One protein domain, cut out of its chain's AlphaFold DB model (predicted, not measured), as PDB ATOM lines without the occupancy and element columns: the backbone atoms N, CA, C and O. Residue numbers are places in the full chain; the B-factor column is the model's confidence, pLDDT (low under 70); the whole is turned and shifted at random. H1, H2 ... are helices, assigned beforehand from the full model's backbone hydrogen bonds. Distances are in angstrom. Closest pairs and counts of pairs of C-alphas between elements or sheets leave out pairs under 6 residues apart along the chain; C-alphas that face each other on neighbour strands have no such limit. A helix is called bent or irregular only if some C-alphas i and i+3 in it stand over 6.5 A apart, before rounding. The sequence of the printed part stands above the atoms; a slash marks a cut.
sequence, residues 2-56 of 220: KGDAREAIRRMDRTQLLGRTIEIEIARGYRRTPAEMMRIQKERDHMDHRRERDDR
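What this domain is: This is residues 2 to 56 of the 220 residues of an uncharacterized protein of Macrostomum lignano (UniProt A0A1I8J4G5). Two separate helices, H1 and the longer H2, are joined by a long, winding link and make an open, extended shape with no shared core. From the end of H1 the link runs out to a small turn, where residues 16 to 17 pair with residues 20 to 21, then folds back and leads on to H2, which sticks out as a free arm. The printed part has 55 residues, with two named helices in the order H1, H2 and no named strand; the class is all helix. The whole is extended, with a radius of gyration of the C-alphas of 16.7 A, and its C-alphas span 50 by 27 by 18 A.

Where its parts are: H1 is residues 2 to 12, from C-alpha 2 at (-0.818, 4.178, -13.023) to C-alpha 12 at (-8.251, 14.395, -22.999), 16.1 A. It is neither bent nor irregular, but only just: C-alphas 2 and 5 are 6.2 A apart. H2 is residues 34 to 56, 33.4 A from first to last C-alpha, ending at C-alpha 56 at (-17.302, -19.355, -3.525).

How they stand to each other: H1 and H2 are apart, with no C-alpha of the one within 8 A of the other. Between them, residues 16 to 17 pair with residues 20 to 21, antiparallel. Residues 27 to 56, of which 34 to 56 belong to H2, stand free. O i to N i+4 pairs are within hydrogen-bond range in 6 of 7 cases in H1 and 17 of 19 in H2.

The domain as a whole: The C-alphas of Gly 19 and Arg 56, the two farthest apart, are 51.2 A apart. The printed part has no cut. The link from H1 to H2, 21 residues, is long. The mean pLDDT of the printed part is 76.7; residues 2 to 3 and 46 to 56 are under 70.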
ATOM      1  N   LYS A   2      -1.713   3.511 -12.034       52.78
ATOM      2  CA  LYS A   2      -0.818   4.178 -13.023       52.78
ATOM      3  C   LYS A   2      -1.382   4.151 -14.460       52.78
ATOM      4  O   LYS A   2      -0.936   4.940 -15.285       52.78
ATOM      5  N   GLY A   3      -2.343   3.260 -14.739       61.03
ATOM      6  CA  GLY A   3      -3.046   3.166 -16.028       61.03
ATOM      7  C   GLY A   3      -4.032   4.313 -16.253       61.03
ATOM      8  O   GLY A   3      -3.931   5.005 -17.257       61.03
ATOM      9  N   ASP A   4      -4.884   4.579 -15.265       76.69
ATOM     10  CA  ASP A   4      -6.061   5.452 -15.401       76.69
ATOM     11  C   ASP A   4      -5.697   6.915 -15.718       76.69
ATOM     12  O   ASP A   4      -6.234   7.503 -16.651       76.69
ATOM     13  N   ALA A   5      -4.707   7.491 -15.024       79.31
ATOM     14  CA  ALA A   5      -4.265   8.868 -15.282       79.31
ATOM     15  C   ALA A   5      -3.540   9.024 -16.634       79.31
ATOM     16  O   ALA A   5      -3.710  10.024 -17.325       79.31
ATOM     17  N   ARG A   6      -2.746   8.024 -17.041       81.62
ATOM     18  CA  ARG A   6      -2.058   8.033 -18.346       81.62
ATOM     19  C   ARG A   6      -3.038   7.864 -19.500       81.62
ATOM     20  O   ARG A   6      -2.850   8.437 -20.566       81.62
ATOM     21  N   GLU A   7      -4.067   7.052 -19.301       83.12
ATOM     22  CA  GLU A   7      -5.140   6.870 -20.269       83.12
ATOM     23  C   GLU A   7      -6.003   8.127 -20.399       83.12
ATOM     24  O   GLU A   7      -6.310   8.518 -21.522       83.12
ATOM     25  N   ALA A   8      -6.300   8.803 -19.286       84.56
ATOM     26  CA  ALA A   8      -6.997  10.083 -19.291       84.56
ATOM     27  C   ALA A   8      -6.220  11.161 -20.062       84.56
ATOM     28  O   ALA A   8      -6.797  11.786 -20.943       84.56
ATOM     29  N   ILE A   9      -4.912  11.314 -19.817       89.12
ATOM     30  CA  ILE A   9      -4.073  12.272 -20.562       89.12
ATOM     31  C   ILE A   9      -4.117  11.975 -22.060       89.12
ATOM     32  O   ILE A   9      -4.418  12.860 -22.844       89.12
ATOM     33  N   ARG A  10      -3.922  10.715 -22.474       86.19
ATOM     34  CA  ARG A  10      -3.984  10.354 -23.903       86.19
ATOM     35  C   ARG A  10      -5.315  10.698 -24.573       86.19
ATOM     36  O   ARG A  10      -5.320  10.955 -25.769       86.19
ATOM     37  N   ARG A  11      -6.431  10.621 -23.844       88.44
ATOM     38  CA  ARG A  11      -7.769  10.884 -24.398       88.44
ATOM     39  C   ARG A  11      -8.161  12.355 -24.365       88.44
ATOM     40  O   ARG A  11      -8.912  12.780 -25.230       88.44
ATOM     41  N   MET A  12      -7.722  13.076 -23.342       91.75
ATOM     42  CA  MET A  12      -8.251  14.395 -22.999       91.75
ATOM     43  C   MET A  12      -7.263  15.528 -23.294       91.75
ATOM     44  O   MET A  12      -7.683  16.680 -23.395       91.75
ATOM     45  N   ASP A  13      -5.971  15.231 -23.442       90.06
ATOM     46  CA  ASP A  13      -4.986  16.241 -23.816       90.06
ATOM     47  C   ASP A  13      -5.302  16.809 -25.208       90.06
ATOM     48  O   ASP A  13      -5.643  16.071 -26.135       90.06
ATOM     49  N   ARG A  14      -5.228  18.137 -25.338       89.12
ATOM     50  CA  ARG A  14      -5.563  18.915 -26.545       89.12
ATOM     51  C   ARG A  14      -7.009  18.784 -27.025       89.12
ATOM     52  O   ARG A  14      -7.322  19.158 -28.156       89.12
ATOM     53  N   THR A  15      -7.906  18.289 -26.178       92.38
ATOM     54  CA  THR A  15      -9.345  18.320 -26.463       92.38
ATOM     55  C   THR A  15      -9.927  19.707 -26.199       92.38
ATOM     56  O   THR A  15      -9.325  20.527 -25.504       92.38
ATOM     57  N   GLN A  16     -11.096  19.996 -26.778       90.44
ATOM     58  CA  GLN A  16     -11.810  21.241 -26.506       90.44
ATOM     59  C   GLN A  16     -12.720  21.082 -25.289       90.44
ATOM     60  O   GLN A  16     -13.610  20.233 -25.272       90.44
ATOM     61  N   LEU A  17     -12.539  21.951 -24.300       88.75
ATOM     62  CA  LEU A  17     -13.404  22.076 -23.137       88.75
ATOM     63  C   LEU A  17     -13.842  23.538 -23.026       88.75
ATOM     64  O   LEU A  17     -13.008  24.437 -22.947       88.75
ATOM     65  N   LEU A  18     -15.158  23.781 -23.052       92.31
ATOM     66  CA  LEU A  18     -15.741  25.133 -22.996       92.31
ATOM     67  C   LEU A  18     -15.193  26.078 -24.091       92.31
ATOM     68  O   LEU A  18     -14.915  27.249 -23.841       92.31
ATOM     69  N   GLY A  19     -15.005  25.549 -25.305       93.88
ATOM     70  CA  GLY A  19     -14.505  26.308 -26.458       93.88
ATOM     71  C   GLY A  19     -13.006  26.624 -26.424       93.88
ATOM     72  O   GLY A  19     -12.536  27.412 -27.241       93.88
ATOM     73  N   ARG A  20     -12.242  26.035 -25.494       91.75
ATOM     74  CA  ARG A  20     -10.786  26.200 -25.396       91.75
ATOM     75  C   ARG A  20     -10.086  24.853 -25.439       91.75
ATOM     76  O   ARG A  20     -10.542  23.892 -24.827       91.75
ATOM     77  N   THR A  21      -8.964  24.798 -26.142       92.31
ATOM     78  CA  THR A  21      -8.073  23.638 -26.104       92.31
ATOM     79  C   THR A  21      -7.406  23.564 -24.735       92.31
ATOM     80  O   THR A  21      -6.854  24.562 -24.270       92.31
ATOM     81  N   ILE A  22      -7.470  22.400 -24.090       89.75
ATOM     82  CA  ILE A  22      -6.836  22.165 -22.788       89.75
ATOM     83  C   ILE A  22      -5.548  21.361 -22.936       89.75
ATOM     84  O   ILE A  22      -5.446  20.493 -23.798       89.75
ATOM     85  N   GLU A  23      -4.592  21.623 -22.054       89.12
ATOM     86  CA  GLU A  23      -3.361  20.845 -21.917       89.12
ATOM     87  C   GLU A  23      -3.377  20.142 -20.560       89.12
ATOM     88  O   GLU A  23      -3.713  20.751 -19.539       89.12
ATOM     89  N   ILE A  24      -3.067  18.845 -20.543       86.56
ATOM     90  CA  ILE A  24      -3.139  18.027 -19.330       86.56
ATOM     91  C   ILE A  24      -1.789  17.372 -19.062       86.56
ATOM     92  O   ILE A  24      -1.330  16.509 -19.808       86.56
ATOM     93  N   GLU A  25      -1.197  17.703 -17.916       82.56
ATOM     94  CA  GLU A  25       0.050  17.104 -17.445       82.56
ATOM     95  C   GLU A  25      -0.131  16.331 -16.133       82.56
ATOM     96  O   GLU A  25      -1.011  16.611 -15.316       82.56
ATOM     97  N   ILE A  26       0.752  15.356 -15.889       82.88
ATOM     98  CA  ILE A  26       0.842  14.716 -14.571       82.88
ATOM     99  C   ILE A  26       1.486  15.709 -13.604       82.88
ATOM    100  O   ILE A  26       2.634  16.109 -13.803       82.88
ATOM    101  N   ALA A  27       0.780  16.034 -12.518       80.94
ATOM    102  CA  ALA A  27       1.303  16.881 -11.453       80.94
ATOM    103  C   ALA A  27       2.667  16.370 -10.950       80.94
ATOM    104  O   ALA A  27       2.791  15.259 -10.419       80.94
ATOM    105  N   ARG A  28       3.706  17.195 -11.121       78.06
ATOM    106  CA  ARG A  28       5.072  16.880 -10.687       78.06
ATOM    107  C   ARG A  28       5.172  17.076  -9.176       78.06
ATOM    108  O   ARG A  28       4.791  18.115  -8.653       78.06
ATOM    109  N   GLY A  29       5.682  16.073  -8.463       72.00
ATOM    110  CA  GLY A  29       5.921  16.165  -7.016       72.00
ATOM    111  C   GLY A  29       4.692  15.974  -6.119       72.00
ATOM    112  O   GLY A  29       4.823  16.081  -4.901       72.00
ATOM    113  N   TYR A  30       3.522  15.639  -6.671       74.94
ATOM    114  CA  TYR A  30       2.346  15.339  -5.857       74.94
ATOM    115  C   TYR A  30       2.570  14.072  -5.018       74.94
ATOM    116  O   TYR A  30       2.754  12.967  -5.539       74.94
ATOM    117  N   ARG A  31       2.552  14.243  -3.693       74.25
ATOM    118  CA  ARG A  31       2.537  13.149  -2.720       74.25
ATOM    119  C   ARG A  31       1.100  12.957  -2.268       74.25
ATOM    120  O   ARG A  31       0.481  13.894  -1.776       74.25
ATOM    121  N   ARG A  32       0.588  11.738  -2.430       80.88
ATOM    122  CA  ARG A  32      -0.742  11.373  -1.934       80.88
ATOM    123  C   ARG A  32      -0.807  11.606  -0.433       80.88
ATOM    124  O   ARG A  32       0.109  11.223   0.298       80.88
ATOM    125  N   THR A  33      -1.899  12.199   0.016       82.00
ATOM    126  CA  THR A  33      -2.160  12.385   1.440       82.00
ATOM    127  C   THR A  33      -2.500  11.045   2.102       82.00
ATOM    128  O   THR A  33      -3.030  10.140   1.442       82.00
ATOM    129  N   PRO A  34      -2.258  10.888   3.416       80.56
ATOM    130  CA  PRO A  34      -2.705   9.706   4.155       80.56
ATOM    131  C   PRO A  34      -4.203   9.410   3.989       80.56
ATOM    132  O   PRO A  34      -4.586   8.253   3.829       80.56
ATOM    133  N   ALA A  35      -5.048  10.445   3.939       77.50
ATOM    134  CA  ALA A  35      -6.490  10.302   3.732       77.50
ATOM    135  C   ALA A  35      -6.837   9.707   2.355       77.50
ATOM    136  O   ALA A  35      -7.694   8.828   2.250       77.50
ATOM    137  N   GLU A  36      -6.157  10.137   1.290       79.75
ATOM    138  CA  GLU A  36      -6.338   9.568  -0.051       79.75
ATOM    139  C   GLU A  36      -5.842   8.126  -0.122       79.75
ATOM    140  O   GLU A  36      -6.488   7.288  -0.748       79.75
ATOM    141  N   MET A  37      -4.732   7.806   0.551       84.06
ATOM    142  CA  MET A  37      -4.241   6.429   0.629       84.06
ATOM    143  C   MET A  37      -5.245   5.508   1.329       84.06
ATOM    144  O   MET A  37      -5.494   4.414   0.831       84.06
ATOM    145  N   MET A  38      -5.876   5.960   2.418       82.44
ATOM    146  CA  MET A  38      -6.925   5.189   3.097       82.44
ATOM    147  C   MET A  38      -8.157   4.968   2.211       82.44
ATOM    148  O   MET A  38      -8.686   3.861   2.182       82.44
ATOM    149  N   ARG A  39      -8.602   5.982   1.453       81.00
ATOM    150  CA  ARG A  39      -9.720   5.829   0.498       81.00
ATOM    151  C   ARG A  39      -9.397   4.805  -0.588       81.00
ATOM    152  O   ARG A  39     -10.207   3.927  -0.858       81.00
ATOM    153  N   ILE A  40      -8.197   4.899  -1.151       81.00
ATOM    154  CA  ILE A  40      -7.688   3.989  -2.179       81.00
ATOM    155  C   ILE A  40      -7.568   2.553  -1.654       81.00
ATOM    156  O   ILE A  40      -7.887   1.611  -2.378       81.00
ATOM    157  N   GLN A  41      -7.100   2.378  -0.417       77.75
ATOM    158  CA  GLN A  41      -7.002   1.064   0.214       77.75
ATOM    159  C   GLN A  41      -8.393   0.471   0.439       77.75
ATOM    160  O   GLN A  41      -8.653  -0.638  -0.006       77.75
ATOM    161  N   LYS A  42      -9.318   1.252   1.006       77.62
ATOM    162  CA  LYS A  42     -10.706   0.830   1.216       77.62
ATOM    163  C   LYS A  42     -11.389   0.417  -0.093       77.62
ATOM    164  O   LYS A  42     -12.099  -0.581  -0.130       77.62
ATOM    165  N   GLU A  43     -11.170   1.163  -1.174       72.12
ATOM    166  CA  GLU A  43     -11.689   0.819  -2.502       72.12
ATOM    167  C   GLU A  43     -11.094  -0.493  -3.039       72.12
ATOM    168  O   GLU A  43     -11.826  -1.314  -3.589       72.12
ATOM    169  N   ARG A  44      -9.788  -0.729  -2.839       73.12
ATOM    170  CA  ARG A  44      -9.139  -2.003  -3.191       73.12
ATOM    171  C   ARG A  44      -9.697  -3.168  -2.383       73.12
ATOM    172  O   ARG A  44     -10.095  -4.161  -2.982       73.12
ATOM    173  N   ASP A  45      -9.813  -3.008  -1.069       72.25
ATOM    174  CA  ASP A  45     -10.340  -4.040  -0.175       72.25
ATOM    175  C   ASP A  45     -11.780  -4.418  -0.576       72.25
ATOM    176  O   ASP A  45     -12.132  -5.594  -0.660       72.25
ATOM    177  N   HIS A  46     -12.614  -3.436  -0.939       67.06
ATOM    178  CA  HIS A  46     -13.970  -3.694  -1.438       67.06
ATOM    179  C   HIS A  46     -14.010  -4.445  -2.780       67.06
ATOM    180  O   HIS A  46     -14.949  -5.208  -3.017       67.06
ATOM    181  N   MET A  47     -13.019  -4.260  -3.655       59.62
ATOM    182  CA  MET A  47     -12.929  -4.983  -4.930       59.62
ATOM    183  C   MET A  47     -12.427  -6.419  -4.750       59.62
ATOM    184  O   MET A  47     -12.941  -7.330  -5.406       59.62
ATOM    185  N   ASP A  48     -11.481  -6.638  -3.838       58.59
ATOM    186  CA  ASP A  48     -10.946  -7.970  -3.543       58.59
ATOM    187  C   ASP A  48     -12.022  -8.865  -2.906       58.59
ATOM    188  O   ASP A  48     -12.207 -10.008  -3.329       58.59
ATOM    189  N   HIS A  49     -12.850  -8.319  -2.010       56.22
ATOM    190  CA  HIS A  49     -13.994  -9.048  -1.446       56.22
ATOM    191  C   HIS A  49     -15.092  -9.380  -2.465       56.22
ATOM    192  O   HIS A  49     -15.854 -10.327  -2.258       56.22
ATOM    193  N   ARG A  50     -15.203  -8.617  -3.561       54.59
ATOM    194  CA  ARG A  50     -16.164  -8.910  -4.632       54.59
ATOM    195  C   ARG A  50     -15.704 -10.104  -5.469       54.59
ATOM    196  O   ARG A  50     -16.504 -10.995  -5.729       54.59
ATOM    197  N   ARG A  51     -14.409 -10.165  -5.805       52.41
ATOM    198  CA  ARG A  51     -13.807 -11.316  -6.503       52.41
ATOM    199  C   ARG A  51     -13.883 -12.596  -5.679       52.41
ATOM    200  O   ARG A  51     -14.221 -13.643  -6.210       52.41
ATOM    201  N   GLU A  52     -13.646 -12.503  -4.374       50.31
ATOM    202  CA  GLU A  52     -13.657 -13.675  -3.491       50.31
ATOM    203  C   GLU A  52     -15.065 -14.265  -3.262       50.31
ATOM    204  O   GLU A  52     -15.204 -15.434  -2.895       50.31
ATOM    205  N   ARG A  53     -16.124 -13.469  -3.469       50.78
ATOM    206  CA  ARG A  53     -17.519 -13.933  -3.386       50.78
ATOM    207  C   ARG A  53     -17.947 -14.710  -4.629       50.78
ATOM    208  O   ARG A  53     -18.590 -15.745  -4.478       50.78
ATOM    209  N   ASP A  54     -17.543 -14.256  -5.815       52.28
ATOM    210  CA  ASP A  54     -17.917 -14.887  -7.089       52.28
ATOM    211  C   ASP A  54     -17.318 -16.297  -7.257       52.28
ATOM    212  O   ASP A  54     -17.921 -17.154  -7.907       52.28
ATOM    213  N   ASP A  55     -16.170 -16.579  -6.633       54.38
ATOM    214  CA  ASP A  55     -15.556 -17.912  -6.682       54.38
ATOM    215  C   ASP A  55     -16.205 -18.907  -5.701       54.38
ATOM    216  O   ASP A  55     -16.359 -20.084  -6.025       54.38
ATOM    217  N   ARG A  56     -16.682 -18.457  -4.528       52.06
ATOM    218  CA  ARG A  56     -17.302 -19.355  -3.525       52.06
ATOM    219  C   ARG A  56     -18.688 -19.860  -3.922       52.06
ATOM    220  O   ARG A  56     -19.097 -20.927  -3.460       52.06
TER     221      ARG A  56